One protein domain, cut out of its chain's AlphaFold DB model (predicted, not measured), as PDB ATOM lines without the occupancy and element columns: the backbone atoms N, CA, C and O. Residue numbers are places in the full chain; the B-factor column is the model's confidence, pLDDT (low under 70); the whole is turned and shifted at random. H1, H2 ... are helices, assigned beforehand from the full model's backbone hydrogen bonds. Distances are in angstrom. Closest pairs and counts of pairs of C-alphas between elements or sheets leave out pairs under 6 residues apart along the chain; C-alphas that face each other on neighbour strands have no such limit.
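AT A GLANCE: This is residues 58 to 107 of the 111 residues of the protein "FlgM domain-containing protein" of Peptococcaceae bacterium (UniProt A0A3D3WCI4). Reading from residue 58, you find a flat, open hook: H1 and H2 follow end to end as one long side, and residues 85 to 91 lead across to H3, with an empty middle. The printed part has 50 residues with three named helices, H1, H2, H3, no named strand, and is all helix. It is only just loose, close to extended, with a radius of gyration of the C-alphas of 14.2 A and spans of 39 by 29 by 13 A.

HOW THE PARTS SIT: H1, residues 58 to 70, and H2, residues 73 to 84, are close but not clearly touching; their closest C-alphas, Ala 69 and Arg 75, are 7.7 A apart. They run the same way at a shallow tilt of 31 degrees. H3, residues 92 to 103, is apart from both. In H1, H2 and H3 every O i to N i+4 pair is within hydrogen-bond range.

IN THESE COORDINATES: Find C-alpha 58 at (-2.101, 20.618, 19.134); H1 runs 18.4 A from there. H2 covers 16.5 A. H3 covers 16.4 A, ending at C-alpha 103, (-3.980, 41.802, 43.193).

THE WHOLE: The C-alphas farthest apart, Arg 58 and Asp 86, are 39.1 A apart. The printed part has no cut; the link H1 to H2 is tight, H2 to H3 short. Look for pLDDT under 70 at residues 64 to 71 and 105 to 107.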
ATOM      1  N   ARG A  58      -2.232  21.399  17.897       75.88
ATOM      2  CA  ARG A  58      -2.101  20.618  19.134       75.88
ATOM      3  C   ARG A  58      -1.999  21.527  20.351       75.88
ATOM      4  O   ARG A  58      -2.705  21.288  21.327       75.88
ATOM      5  N   LEU A  59      -1.193  22.584  20.265       76.81
ATOM      6  CA  LEU A  59      -1.062  23.574  21.329       76.81
ATOM      7  C   LEU A  59      -2.399  24.275  21.606       76.81
ATOM      8  O   LEU A  59      -2.841  24.319  22.750       76.81
ATOM      9  N   ALA A  60      -3.083  24.746  20.560       74.81
ATOM     10  CA  ALA A  60      -4.378  25.408  20.690       74.81
ATOM     11  C   ALA A  60      -5.442  24.492  21.317       74.81
ATOM     12  O   ALA A  60      -6.174  24.915  22.209       74.81
ATOM     13  N   LYS A  61      -5.496  23.217  20.903       76.12
ATOM     14  CA  LYS A  61      -6.395  22.218  21.506       76.12
ATOM     15  C   LYS A  61      -6.050  21.933  22.968       76.12
ATOM     16  O   LYS A  61      -6.963  21.745  23.765       76.12
ATOM     17  N   GLY A  62      -4.763  21.900  23.316       72.56
ATOM     18  CA  GLY A  62      -4.306  21.738  24.696       72.56
ATOM     19  C   GLY A  62      -4.792  22.878  25.587       72.56
ATOM     20  O   GLY A  62      -5.452  22.628  26.590       72.56
ATOM     21  N   ILE A  63      -4.568  24.122  25.154       70.62
ATOM     22  CA  ILE A  63      -5.001  25.323  25.882       70.62
ATOM     23  C   ILE A  63      -6.527  25.356  26.028       70.62
ATOM     24  O   ILE A  63      -7.028  25.576  27.127       70.62
ATOM     25  N   ALA A  64      -7.275  25.100  24.950       69.81
ATOM     26  CA  ALA A  64      -8.737  25.080  25.003       69.81
ATOM     27  C   ALA A  64      -9.257  24.027  25.995       69.81
ATOM     28  O   ALA A  64     -10.123  24.318  26.815       69.81
ATOM     29  N   LYS A  65      -8.667  22.826  25.985       69.50
ATOM     30  CA  LYS A  65      -9.034  21.750  26.909       69.50
ATOM     31  C   LYS A  65      -8.723  22.099  28.366       69.50
ATOM     32  O   LYS A  65      -9.494  21.733  29.247       69.50
ATOM     33  N   GLU A  66      -7.613  22.783  28.635       66.12
ATOM     34  CA  GLU A  66      -7.277  23.251  29.985       66.12
ATOM     35  C   GLU A  66      -8.273  24.305  30.481       66.12
ATOM     36  O   GLU A  66      -8.725  24.224  31.621       66.12
ATOM     37  N   VAL A  67      -8.661  25.252  29.625       69.06
ATOM     38  CA  VAL A  67      -9.662  26.277  29.960       69.06
ATOM     39  C   VAL A  67     -11.018  25.637  30.264       69.06
ATOM     40  O   VAL A  67     -11.598  25.908  31.317       69.06
ATOM     41  N   ASP A  68     -11.481  24.731  29.400       65.81
ATOM     42  CA  ASP A  68     -12.756  24.036  29.590       65.81
ATOM     43  C   ASP A  68     -12.741  23.138  30.834       65.81
ATOM     44  O   ASP A  68     -13.718  23.088  31.578       65.81
ATOM     45  N   ALA A  69     -11.625  22.461  31.119       65.69
ATOM     46  CA  ALA A  69     -11.492  21.620  32.310       65.69
ATOM     47  C   ALA A  69     -11.479  22.436  33.614       65.69
ATOM     48  O   ALA A  69     -11.986  21.981  34.641       65.69
ATOM     49  N   VAL A  70     -10.917  23.648  33.592       64.12
ATOM     50  CA  VAL A  70     -10.887  24.536  34.763       64.12
ATOM     51  C   VAL A  70     -12.288  25.048  35.111       64.12
ATOM     52  O   VAL A  70     -12.577  25.201  36.302       64.12
ATOM     53  N   ALA A  71     -13.151  25.255  34.113       63.59
ATOM     54  CA  ALA A  71     -14.516  25.766  34.266       63.59
ATOM     55  C   ALA A  71     -15.614  24.694  34.102       63.59
ATOM     56  O   ALA A  71     -16.792  25.037  33.984       63.59
ATOM     57  N   SER A  72     -15.260  23.406  34.086       76.38
ATOM     58  CA  SER A  72     -16.234  22.346  33.822       76.38
ATOM     59  C   SER A  72     -17.291  22.252  34.929       76.38
ATOM     60  O   SER A  72     -17.002  22.384  36.124       76.38
ATOM     61  N   ALA A  73     -18.539  21.984  34.538       77.88
ATOM     62  CA  ALA A  73     -19.658  21.833  35.470       77.88
ATOM     63  C   ALA A  73     -19.416  20.708  36.498       77.88
ATOM     64  O   ALA A  73     -19.779  20.841  37.664       77.88
ATOM     65  N   GLU A  74     -18.726  19.639  36.092       80.38
ATOM     66  CA  GLU A  74     -18.343  18.514  36.956       80.38
ATOM     67  C   GLU A  74     -17.395  18.940  38.086       80.38
ATOM     68  O   GLU A  74     -17.542  18.529  39.243       80.38
ATOM     69  N   ARG A  75     -16.431  19.817  37.778       79.06
ATOM     70  CA  ARG A  75     -15.512  20.355  38.782       79.06
ATOM     71  C   ARG A  75     -16.249  21.254  39.777       79.06
ATOM     72  O   ARG A  75     -15.979  21.190  40.972       79.06
ATOM     73  N   MET A  76     -17.199  22.058  39.306       83.69
ATOM     74  CA  MET A  76     -18.018  22.903  40.183       83.69
ATOM     75  C   MET A  76     -18.910  22.079  41.108       83.69
ATOM     76  O   MET A  76     -18.972  22.358  42.305       83.69
ATOM     77  N   GLU A  77     -19.535  21.029  40.587       86.25
ATOM     78  CA  GLU A  77     -20.385  20.142  41.378       86.25
ATOM     79  C   GLU A  77     -19.579  19.346  42.418       86.25
ATOM     80  O   GLU A  77     -20.012  19.206  43.563       86.25
ATOM     81  N   SER A  78     -18.372  18.880  42.074       86.06
ATOM     82  CA  SER A  78     -17.503  18.183  43.036       86.06
ATOM     83  C   SER A  78     -17.010  19.100  44.161       86.06
ATOM     84  O   SER A  78     -17.049  18.699  45.323       86.06
ATOM     85  N   ILE A  79     -16.637  20.349  43.853       86.75
ATOM     86  CA  ILE A  79     -16.282  21.347  44.874       86.75
ATOM     87  C   ILE A  79     -17.491  21.664  45.760       86.75
ATOM     88  O   ILE A  79     -17.362  21.694  46.981       86.75
ATOM     89  N   LYS A  80     -18.679  21.848  45.174       88.25
ATOM     90  CA  LYS A  80     -19.911  22.108  45.930       88.25
ATOM     91  C   LYS A  80     -20.209  20.990  46.929       88.25
ATOM     92  O   LYS A  80     -20.501  21.280  48.086       88.25
ATOM     93  N   ARG A  81     -20.091  19.728  46.507       89.94
ATOM     94  CA  ARG A  81     -20.266  18.564  47.390       89.94
ATOM     95  C   ARG A  81     -19.206  18.508  48.488       89.94
ATOM     96  O   ARG A  81     -19.552  18.280  49.638       89.94
ATOM     97  N   ALA A  82     -17.941  18.769  48.158       89.06
ATOM     98  CA  ALA A  82     -16.865  18.802  49.148       89.06
ATOM     99  C   ALA A  82     -17.085  19.893  50.211       89.06
ATOM    100  O   ALA A  82     -16.815  19.663  51.383       89.06
ATOM    101  N   ILE A  83     -17.617  21.059  49.821       90.00
ATOM    102  CA  ILE A  83     -17.986  22.130  50.759       90.00
ATOM    103  C   ILE A  83     -19.175  21.705  51.630       90.00
ATOM    104  O   ILE A  83     -19.147  21.914  52.836       90.00
ATOM    105  N   GLN A  84     -20.211  21.096  51.043       92.00
ATOM    106  CA  GLN A  84     -21.386  20.623  51.793       92.00
ATOM    107  C   GLN A  84     -21.039  19.545  52.826       92.00
ATOM    108  O   GLN A  84     -21.679  19.483  53.872       92.00
ATOM    109  N   ASN A  85     -20.031  18.726  52.535       92.81
ATOM    110  CA  ASN A  85     -19.557  17.661  53.413       92.81
ATOM    111  C   ASN A  85     -18.463  18.120  54.398       92.81
ATOM    112  O   ASN A  85     -17.949  17.290  55.135       92.81
ATOM    113  N   ASP A  86     -18.099  19.410  54.407       86.56
ATOM    114  CA  ASP A  86     -17.014  19.989  55.225       86.56
ATOM    115  C   ASP A  86     -15.610  19.382  54.967       86.56
ATOM    116  O   ASP A  86     -14.666  19.533  55.742       86.56
ATOM    117  N   ASP A  87     -15.441  18.730  53.814       89.19
ATOM    118  CA  ASP A  87     -14.201  18.067  53.391       89.19
ATOM    119  C   ASP A  87     -13.309  18.969  52.522       89.19
ATOM    120  O   ASP A  87     -12.199  18.598  52.127       89.19
ATOM    121  N   TYR A  88     -13.776  20.175  52.196       87.25
ATOM    122  CA  TYR A  88     -13.045  21.103  51.342       87.25
ATOM    123  C   TYR A  88     -12.061  21.963  52.142       87.25
ATOM    124  O   TYR A  88     -12.426  22.975  52.740       87.25
ATOM    125  N   LYS A  89     -10.779  21.584  52.116       87.88
ATOM    126  CA  LYS A  89      -9.691  22.311  52.788       87.88
ATOM    127  C   LYS A  89      -8.796  23.009  51.771       87.88
ATOM    128  O   LYS A  89      -8.275  22.375  50.856       87.88
ATOM    129  N   ILE A  90      -8.591  24.312  51.957       85.62
ATOM    130  CA  ILE A  90      -7.634  25.101  51.176       85.62
ATOM    131  C   ILE A  90      -6.445  25.429  52.070       85.62
ATOM    132  O   ILE A  90      -6.613  25.943  53.174       85.62
ATOM    133  N   ASP A  91      -5.242  25.158  51.573       91.69
ATOM    134  CA  ASP A  91      -4.020  25.576  52.244       91.69
ATOM    135  C   ASP A  91      -3.870  27.108  52.223       91.69
ATOM    136  O   ASP A  91      -4.157  27.782  51.227       91.69
ATOM    137  N   SER A  92      -3.405  27.674  53.332       88.12
ATOM    138  CA  SER A  92      -3.277  29.125  53.495       88.12
ATOM    139  C   SER A  92      -2.243  29.751  52.550       88.12
ATOM    140  O   SER A  92      -2.430  30.896  52.131       88.12
ATOM    141  N   GLN A  93      -1.214  29.008  52.128       87.94
ATOM    142  CA  GLN A  93      -0.255  29.449  51.109       87.94
ATOM    143  C   GLN A  93      -0.926  29.562  49.739       87.94
ATOM    144  O   GLN A  93      -0.761  30.568  49.051       87.94
ATOM    145  N   ILE A  94      -1.762  28.581  49.378       86.38
ATOM    146  CA  ILE A  94      -2.517  28.590  48.115       86.38
ATOM    147  C   ILE A  94      -3.469  29.791  48.072       86.38
ATOM    148  O   ILE A  94      -3.592  30.454  47.040       86.38
ATOM    149  N   LEU A  95      -4.119  30.105  49.197       86.69
ATOM    150  CA  LEU A  95      -4.987  31.276  49.302       86.69
ATOM    151  C   LEU A  95      -4.201  32.588  49.141       86.69
ATOM    152  O   LEU A  95      -4.622  33.463  48.381       86.69
ATOM    153  N   ALA A  96      -3.058  32.718  49.821       85.56
ATOM    154  CA  ALA A  96      -2.204  33.901  49.737       85.56
ATOM    155  C   ALA A  96      -1.677  34.129  48.310       85.56
ATOM    156  O   ALA A  96      -1.749  35.245  47.787       85.56
ATOM    157  N   ASP A  97      -1.229  33.065  47.642       84.94
ATOM    158  CA  ASP A  97      -0.762  33.116  46.257       84.94
ATOM    159  C   ASP A  97      -1.886  33.496  45.285       84.94
ATOM    160  O   ASP A  97      -1.682  34.321  44.384       84.94
ATOM    161  N   ALA A  98      -3.095  32.959  45.480       83.44
ATOM    162  CA  ALA A  98      -4.261  33.319  44.677       83.44
ATOM    163  C   ALA A  98      -4.636  34.802  44.852       83.44
ATOM    164  O   ALA A  98      -4.888  35.505  43.866       83.44
ATOM    165  N   MET A  99      -4.612  35.304  46.089       84.25
ATOM    166  CA  MET A  99      -4.858  36.717  46.390       84.25
ATOM    167  C   MET A  99      -3.801  37.627  45.764       84.25
ATOM    168  O   MET A  99      -4.157  38.617  45.121       84.25
ATOM    169  N   MET A 100      -2.518  37.277  45.881       85.25
ATOM    170  CA  MET A 100      -1.432  38.035  45.256       85.25
ATOM    171  C   MET A 100      -1.531  38.029  43.729       85.25
ATOM    172  O   MET A 100      -1.321  39.063  43.097       85.25
ATOM    173  N   THR A 101      -1.881  36.892  43.128       81.50
ATOM    174  CA  THR A 101      -2.066  36.769  41.675       81.50
ATOM    175  C   THR A 101      -3.212  37.652  41.186       81.50
ATOM    176  O   THR A 101      -3.082  38.328  40.165       81.50
ATOM    177  N   ARG A 102      -4.317  37.711  41.938       77.38
ATOM    178  CA  ARG A 102      -5.446  38.601  41.640       77.38
ATOM    179  C   ARG A 102      -5.063  40.076  41.790       77.38
ATOM    180  O   ARG A 102      -5.361  40.870  40.900       77.38
ATOM    181  N   ALA A 103      -4.381  40.429  42.880       78.31
ATOM    182  CA  ALA A 103      -3.980  41.802  43.193       78.31
ATOM    183  C   ALA A 103      -2.948  42.368  42.203       78.31
ATOM    184  O   ALA A 103      -2.991  43.551  41.880       78.31
ATOM    185  N   LYS A 104      -2.063  41.524  41.659       75.12
ATOM    186  CA  LYS A 104      -1.066  41.905  40.640       75.12
ATOM    187  C   LYS A 104      -1.652  42.089  39.229       75.12
ATOM    188  O   LYS A 104      -0.899  42.167  38.263       75.12
ATOM    189  N   GLY A 105      -2.978  42.178  39.097       60.75
ATOM    190  CA  GLY A 105      -3.651  42.360  37.814       60.75
ATOM    191  C   GLY A 105      -3.707  41.057  37.030       60.75
ATOM    192  O   GLY A 105      -3.113  40.946  35.955       60.75
ATOM    193  N   GLY A 106      -4.413  40.065  37.584       53.94
ATOM    194  CA  GLY A 106      -4.739  38.810  36.910       53.94
ATOM    195  C   GLY A 106      -5.474  39.054  35.591       53.94
ATOM    196  O   GLY A 106      -6.694  39.063  35.579       53.94
ATOM    197  N   LEU A 107      -4.699  39.313  34.531       54.28
ATOM    198  CA  LEU A 107      -4.994  39.331  33.088       54.28
ATOM    199  C   LEU A 107      -3.863  39.987  32.261       54.28
ATOM    200  O   LEU A 107      -3.964  40.029  31.045       54.28
TER     201      LEU A 107